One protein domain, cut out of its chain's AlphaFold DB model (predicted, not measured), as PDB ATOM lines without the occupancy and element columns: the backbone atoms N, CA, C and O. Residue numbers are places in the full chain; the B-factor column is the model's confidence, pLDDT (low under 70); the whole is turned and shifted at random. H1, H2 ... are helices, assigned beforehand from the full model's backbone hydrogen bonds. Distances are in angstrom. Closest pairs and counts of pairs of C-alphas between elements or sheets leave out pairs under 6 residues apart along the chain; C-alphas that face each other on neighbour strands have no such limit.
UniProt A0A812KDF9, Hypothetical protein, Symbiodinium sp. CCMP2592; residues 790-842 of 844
ATOM      1  N   ASP A 790     399.049 428.377 379.162       82.56
ATOM      2  CA  ASP A 790     398.503 429.682 378.797       82.56
ATOM      3  C   ASP A 790     399.621 430.699 378.530       82.56
ATOM      4  O   ASP A 790     399.466 431.567 377.672       82.56
ATOM      5  N   THR A 791     400.792 430.557 379.169       81.19
ATOM      6  CA  THR A 791     402.000 431.320 378.813       81.19
ATOM      7  C   THR A 791     402.487 430.976 377.400       81.19
ATOM      8  O   THR A 791     402.852 431.878 376.643       81.19
ATOM      9  N   ALA A 792     402.451 429.697 377.003       81.25
ATOM     10  CA  ALA A 792     402.810 429.284 375.643       81.25
ATOM     11  C   ALA A 792     401.808 429.818 374.605       81.25
ATOM     12  O   ALA A 792     402.213 430.437 373.620       81.25
ATOM     13  N   ILE A 793     400.504 429.670 374.865       85.00
ATOM     14  CA  ILE A 793     399.431 430.209 374.012       85.00
ATOM     15  C   ILE A 793     399.546 431.737 373.905       85.00
ATOM     16  O   ILE A 793     399.392 432.295 372.817       85.00
ATOM     17  N   SER A 794     399.891 432.420 375.000       85.38
ATOM     18  CA  SER A 794     400.109 433.872 375.020       85.38
ATOM     19  C   SER A 794     401.312 434.292 374.180       85.38
ATOM     20  O   SER A 794     401.208 435.275 373.454       85.38
ATOM     21  N   ARG A 795     402.424 433.540 374.201       84.50
ATOM     22  CA  ARG A 795     403.585 433.781 373.319       84.50
ATOM     23  C   ARG A 795     403.233 433.618 371.836       84.50
ATOM     24  O   ARG A 795     403.557 434.499 371.043       84.50
ATOM     25  N   VAL A 796     402.525 432.546 371.471       85.50
ATOM     26  CA  VAL A 796     402.038 432.324 370.093       85.50
ATOM     27  C   VAL A 796     401.101 433.459 369.664       85.50
ATOM     28  O   VAL A 796     401.286 434.048 368.603       85.50
ATOM     29  N   THR A 797     400.155 433.837 370.528       89.38
ATOM     30  CA  THR A 797     399.195 434.923 370.277       89.38
ATOM     31  C   THR A 797     399.882 436.288 370.164       89.38
ATOM     32  O   THR A 797     399.513 437.088 369.307       89.38
ATOM     33  N   ALA A 798     400.895 436.565 370.991       89.75
ATOM     34  CA  ALA A 798     401.682 437.795 370.934       89.75
ATOM     35  C   ALA A 798     402.464 437.901 369.618       89.75
ATOM     36  O   ALA A 798     402.419 438.952 368.984       89.75
ATOM     37  N   HIS A 799     403.077 436.807 369.149       88.19
ATOM     38  CA  HIS A 799     403.696 436.766 367.821       88.19
ATOM     39  C   HIS A 799     402.664 437.029 366.711       88.19
ATOM     40  O   HIS A 799     402.895 437.878 365.857       88.19
ATOM     41  N   CYS A 800     401.485 436.391 366.748       90.12
ATOM     42  CA  CYS A 800     400.423 436.667 365.771       90.12
ATOM     43  C   CYS A 800     399.979 438.143 365.776       90.12
ATOM     44  O   CYS A 800     399.746 438.710 364.711       90.12
ATOM     45  N   ARG A 801     399.878 438.783 366.952       90.62
ATOM     46  CA  ARG A 801     399.573 440.223 367.075       90.62
ATOM     47  C   ARG A 801     400.699 441.096 366.522       90.62
ATOM     48  O   ARG A 801     400.413 442.038 365.795       90.62
ATOM     49  N   GLN A 802     401.955 440.765 366.816       89.56
ATOM     50  CA  GLN A 802     403.125 441.479 366.299       89.56
ATOM     51  C   GLN A 802     403.176 441.414 364.766       89.56
ATOM     52  O   GLN A 802     403.374 442.437 364.122       89.56
ATOM     53  N   VAL A 803     402.934 440.242 364.172       86.81
ATOM     54  CA  VAL A 803     402.893 440.060 362.709       86.81
ATOM     55  C   VAL A 803     401.740 440.840 362.068       86.81
ATOM     56  O   VAL A 803     401.951 441.488 361.046       86.81
ATOM     57  N   ARG A 804     400.548 440.850 362.682       86.69
ATOM     58  CA  ARG A 804     399.409 441.664 362.213       86.69
ATOM     59  C   ARG A 804     399.696 443.162 362.292       86.69
ATOM     60  O   ARG A 804     399.567 443.834 361.279       86.69
ATOM     61  N   SER A 805     400.205 443.652 363.421       84.25
ATOM     62  CA  SER A 805     400.596 445.058 363.590       84.25
ATOM     63  C   SER A 805     401.709 445.477 362.620       84.25
ATOM     64  O   SER A 805     401.665 446.571 362.062       84.25
ATOM     65  N   MET A 806     402.670 444.590 362.336       81.50
ATOM     66  CA  MET A 806     403.672 444.810 361.291       81.50
ATOM     67  C   MET A 806     403.057 444.882 359.885       81.50
ATOM     68  O   MET A 806     403.514 445.685 359.082       81.50
ATOM     69  N   HIS A 807     402.029 444.089 359.577       79.81
ATOM     70  CA  HIS A 807     401.316 444.144 358.296       79.81
ATOM     71  C   HIS A 807     400.425 445.398 358.172       79.81
ATOM     72  O   HIS A 807     400.465 446.092 357.160       79.81
ATOM     73  N   GLU A 808     399.670 445.737 359.220       77.19
ATOM     74  CA  GLU A 808     398.871 446.968 359.341       77.19
ATOM     75  C   GLU A 808     399.760 448.214 359.164       77.19
ATOM     76  O   GLU A 808     399.479 449.074 358.329       77.19
ATOM     77  N   GLY A 809     400.911 448.250 359.844       71.56
ATOM     78  CA  GLY A 809     401.947 449.283 359.714       71.56
ATOM     79  C   GLY A 809     402.698 449.305 358.374       71.56
ATOM     80  O   GLY A 809     403.638 450.087 358.215       71.56
ATOM     81  N   GLN A 810     402.323 448.465 357.406       71.56
ATOM     82  CA  GLN A 810     402.812 448.508 356.023       71.56
ATOM     83  C   GLN A 810     401.715 448.860 355.007       71.56
ATOM     84  O   GLN A 810     401.998 448.912 353.810       71.56
ATOM     85  N   GLN A 811     400.489 449.168 355.442       67.94
ATOM     86  CA  GLN A 811     399.417 449.595 354.539       67.94
ATOM     87  C   GLN A 811     399.648 451.021 353.997       67.94
ATOM     88  O   GLN A 811     400.049 451.946 354.712       67.94
ATOM     89  N   ALA A 812     399.365 451.215 352.704       64.38
ATOM     90  CA  ALA A 812     399.663 452.432 351.937       64.38
ATOM     91  C   ALA A 812     398.653 453.580 352.162       64.38
ATOM     92  O   ALA A 812     398.152 454.186 351.209       64.38
ATOM     93  N   THR A 813     398.327 453.888 353.418       70.69
ATOM     94  CA  THR A 813     397.419 454.990 353.781       70.69
ATOM     95  C   THR A 813     397.947 456.362 353.329       70.69
ATOM     96  O   THR A 813     399.134 456.543 353.039       70.69
ATOM     97  N   VAL A 814     397.070 457.371 353.297       68.31
ATOM     98  CA  VAL A 814     397.462 458.764 353.004       68.31
ATOM     99  C   VAL A 814     398.449 459.299 354.055       68.31
ATOM    100  O   VAL A 814     399.371 460.042 353.722       68.31
ATOM    101  N   HIS A 815     398.307 458.871 355.314       67.50
ATOM    102  CA  HIS A 815     399.188 459.269 356.413       67.50
ATOM    103  C   HIS A 815     400.579 458.627 356.306       67.50
ATOM    104  O   HIS A 815     401.577 459.333 356.425       67.50
ATOM    105  N   THR A 816     400.669 457.324 356.009       67.25
ATOM    106  CA  THR A 816     401.966 456.633 355.855       67.25
ATOM    107  C   THR A 816     402.735 457.122 354.623       67.25
ATOM    108  O   THR A 816     403.960 457.244 354.687       67.25
ATOM    109  N   ARG A 817     402.032 457.522 353.550       65.25
ATOM    110  CA  ARG A 817     402.628 458.231 352.400       65.25
ATOM    111  C   ARG A 817     403.147 459.629 352.761       65.25
ATOM    112  O   ARG A 817     404.285 459.941 352.422       65.25
ATOM    113  N   ARG A 818     402.375 460.451 353.491       68.19
ATOM    114  CA  ARG A 818     402.847 461.768 353.982       68.19
ATOM    115  C   ARG A 818     404.052 461.658 354.924       68.19
ATOM    116  O   ARG A 818     404.907 462.533 354.900       68.19
ATOM    117  N   ALA A 819     404.142 460.583 355.706       73.56
ATOM    118  CA  ALA A 819     405.265 460.301 356.602       73.56
ATOM    119  C   ALA A 819     406.491 459.651 355.915       73.56
ATOM    120  O   ALA A 819     407.427 459.258 356.607       73.56
ATOM    121  N   GLN A 820     406.489 459.502 354.580       71.94
ATOM    122  CA  GLN A 820     407.574 458.899 353.782       71.94
ATOM    123  C   GLN A 820     408.044 457.505 354.260       71.94
ATOM    124  O   GLN A 820     409.192 457.107 354.043       71.94
ATOM    125  N   ILE A 821     407.159 456.724 354.891       69.88
ATOM    126  CA  ILE A 821     407.510 455.404 355.428       69.88
ATOM    127  C   ILE A 821     407.732 454.431 354.264       69.88
ATOM    128  O   ILE A 821     406.783 454.023 353.593       69.88
ATOM    129  N   LYS A 822     408.991 454.036 354.032       67.19
ATOM    130  CA  LYS A 822     409.346 453.033 353.016       67.19
ATOM    131  C   LYS A 822     408.674 451.694 353.337       67.19
ATOM    132  O   LYS A 822     408.958 451.082 354.367       67.19
ATOM    133  N   GLN A 823     407.809 451.236 352.435       70.31
ATOM    134  CA  GLN A 823     407.222 449.898 352.494       70.31
ATOM    135  C   GLN A 823     408.286 448.836 352.177       70.31
ATOM    136  O   GLN A 823     409.164 449.045 351.336       70.31
ATOM    137  N   LYS A 824     408.217 447.695 352.862       73.62
ATOM    138  CA  LYS A 824     409.102 446.543 352.662       73.62
ATOM    139  C   LYS A 824     408.536 445.617 351.587       73.62
ATOM    140  O   LYS A 824     407.339 445.353 351.571       73.62
ATOM    141  N   VAL A 825     409.417 445.081 350.742       68.06
ATOM    142  CA  VAL A 825     409.065 444.194 349.613       68.06
ATOM    143  C   VAL A 825     408.372 442.902 350.073       68.06
ATOM    144  O   VAL A 825     407.504 442.389 349.379       68.06
ATOM    145  N   ALA A 826     408.717 442.399 351.261       71.19
ATOM    146  CA  ALA A 826     408.023 441.292 351.911       71.19
ATOM    147  C   ALA A 826     407.998 441.491 353.434       71.19
ATOM    148  O   ALA A 826     408.950 442.015 354.022       71.19
ATOM    149  N   ILE A 827     406.917 441.051 354.082       76.56
ATOM    150  CA  ILE A 827     406.792 441.002 355.542       76.56
ATOM    151  C   ILE A 827     405.857 439.858 355.952       76.56
ATOM    152  O   ILE A 827     404.903 439.542 355.247       76.56
ATOM    153  N   GLY A 828     406.132 439.225 357.090       77.88
ATOM    154  CA  GLY A 828     405.351 438.097 357.591       77.88
ATOM    155  C   GLY A 828     405.948 437.516 358.870       77.88
ATOM    156  O   GLY A 828     406.895 438.066 359.431       77.88
ATOM    157  N   GLY A 829     405.399 436.392 359.324       83.12
ATOM    158  CA  GLY A 829     405.945 435.610 360.431       83.12
ATOM    159  C   GLY A 829     405.711 434.123 360.206       83.12
ATOM    160  O   GLY A 829     404.715 433.733 359.600       83.12
ATOM    161  N   ILE A 830     406.646 433.303 360.679       81.88
ATOM    162  CA  ILE A 830     406.632 431.849 360.510       81.88
ATOM    163  C   ILE A 830     406.444 431.212 361.885       81.88
ATOM    164  O   ILE A 830     407.183 431.511 362.823       81.88
ATOM    165  N   GLN A 831     405.468 430.312 362.000       78.81
ATOM    166  CA  GLN A 831     405.233 429.509 363.198       78.81
ATOM    167  C   GLN A 831     405.354 428.027 362.845       78.81
ATOM    168  O   GLN A 831     404.566 427.504 362.061       78.81
ATOM    169  N   LEU A 832     406.337 427.344 363.435       74.31
ATOM    170  CA  LEU A 832     406.515 425.903 363.279       74.31
ATOM    171  C   LEU A 832     405.765 425.163 364.394       74.31
ATOM    172  O   LEU A 832     406.242 425.076 365.524       74.31
ATOM    173  N   ALA A 833     404.595 424.617 364.068       66.12
ATOM    174  CA  ALA A 833     403.873 423.693 364.934       66.12
ATOM    175  C   ALA A 833     404.268 422.250 364.579       66.12
ATOM    176  O   ALA A 833     403.809 421.703 363.579       66.12
ATOM    177  N   ILE A 834     405.134 421.635 365.389       61.62
ATOM    178  CA  ILE A 834     405.490 420.219 365.234       61.62
ATOM    179  C   ILE A 834     404.395 419.381 365.896       61.62
ATOM    180  O   ILE A 834     404.247 419.418 367.119       61.62
ATOM    181  N   ASP A 835     403.634 418.618 365.106       54.78
ATOM    182  CA  ASP A 835     402.661 417.684 365.669       54.78
ATOM    183  C   ASP A 835     403.365 416.478 366.305       54.78
ATOM    184  O   ASP A 835     403.850 415.559 365.643       54.78
ATOM    185  N   LEU A 836     403.391 416.488 367.633       57.34
ATOM    186  CA  LEU A 836     403.905 415.418 368.476       57.34
ATOM    187  C   LEU A 836     402.799 414.416 368.879       57.34
ATOM    188  O   LEU A 836     402.916 413.762 369.916       57.34
ATOM    189  N   SER A 837     401.751 414.247 368.059       42.75
ATOM    190  CA  SER A 837     400.598 413.337 368.259       42.75
ATOM    191  C   SER A 837     400.931 411.865 368.521       42.75
ATOM    192  O   SER A 837     400.065 411.103 368.946       42.75
ATOM    193  N   THR A 838     402.181 411.461 368.301       46.34
ATOM    194  CA  THR A 838     402.706 410.137 368.663       46.34
ATOM    195  C   THR A 838     403.953 410.191 369.541       46.34
ATOM    196  O   THR A 838     404.461 409.137 369.890       46.34
ATOM    197  N   ALA A 839     404.459 411.366 369.937       41.28
ATOM    198  CA  ALA A 839     405.683 411.455 370.736       41.28
ATOM    199  C   ALA A 839     405.524 410.757 372.088       41.28
ATOM    200  O   ALA A 839     406.328 409.900 372.402       41.28
ATOM    201  N   PHE A 840     404.447 411.001 372.837       42.66
ATOM    202  CA  PHE A 840     404.220 410.293 374.108       42.66
ATOM    203  C   PHE A 840     403.890 408.792 373.946       42.66
ATOM    204  O   PHE A 840     404.013 408.050 374.914       42.66
ATOM    205  N   ASP A 841     403.554 408.337 372.729       40.59
ATOM    206  CA  ASP A 841     403.466 406.916 372.342       40.59
ATOM    207  C   ASP A 841     404.829 406.394 371.780       40.59
ATOM    208  O   ASP A 841     404.892 405.290 371.244       40.59
ATOM    209  N   ARG A 842     405.910 407.200 371.833       39.78
ATOM    210  CA  ARG A 842     407.243 406.975 371.212       39.78
ATOM    211  C   ARG A 842     408.448 407.529 372.022       39.78
ATOM    212  O   ARG A 842     409.568 407.509 371.508       39.78
TER     213      ARG A 842
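AT A GLANCE: This is residues 790 to 842 of the 844 residues of the protein "Hypothetical protein" of Symbiodinium sp. CCMP2592 (UniProt A0A812KDF9). A long helix, H1, leads by a tight link to a single short helix turn, H2, after which a long tail, residues 819 to 842, folds back past H1 and runs on beyond its first residue. The 53 printed residues hold two named helices, H1 then H2, and no named strand; the class is all helix, with under half of the residues, 24, in named elements. The whole is extended, with a radius of gyration of the C-alphas of 17.2 A and spans of 58 by 23 by 10 A.

IN THESE COORDINATES: H1, residues 790 to 808, is 26.0 A long, from C-alpha 790 at (398.503, 429.682, 378.797) to C-alpha 808 at (398.871, 446.968, 359.341). H2 is residues 814 to 818, ending with C-alpha 818 at (402.847, 461.768, 353.982).

HOW THE PARTS SIT: H1 and H2 are apart, joined by a tight link of 5 residues. In H1 and H2 every O i to N i+4 pair is within hydrogen-bond range. Residues 790 to 795, 813 to 820 and 832 to 842 stand free.

THE WHOLE: The C-alphas farthest apart, of Arg 818 and Asp 841, are 57.8 A apart. The printed part has no cut. Mean pLDDT of the printed part is 72.3; 20 residues are under 70, among them 833 to 842.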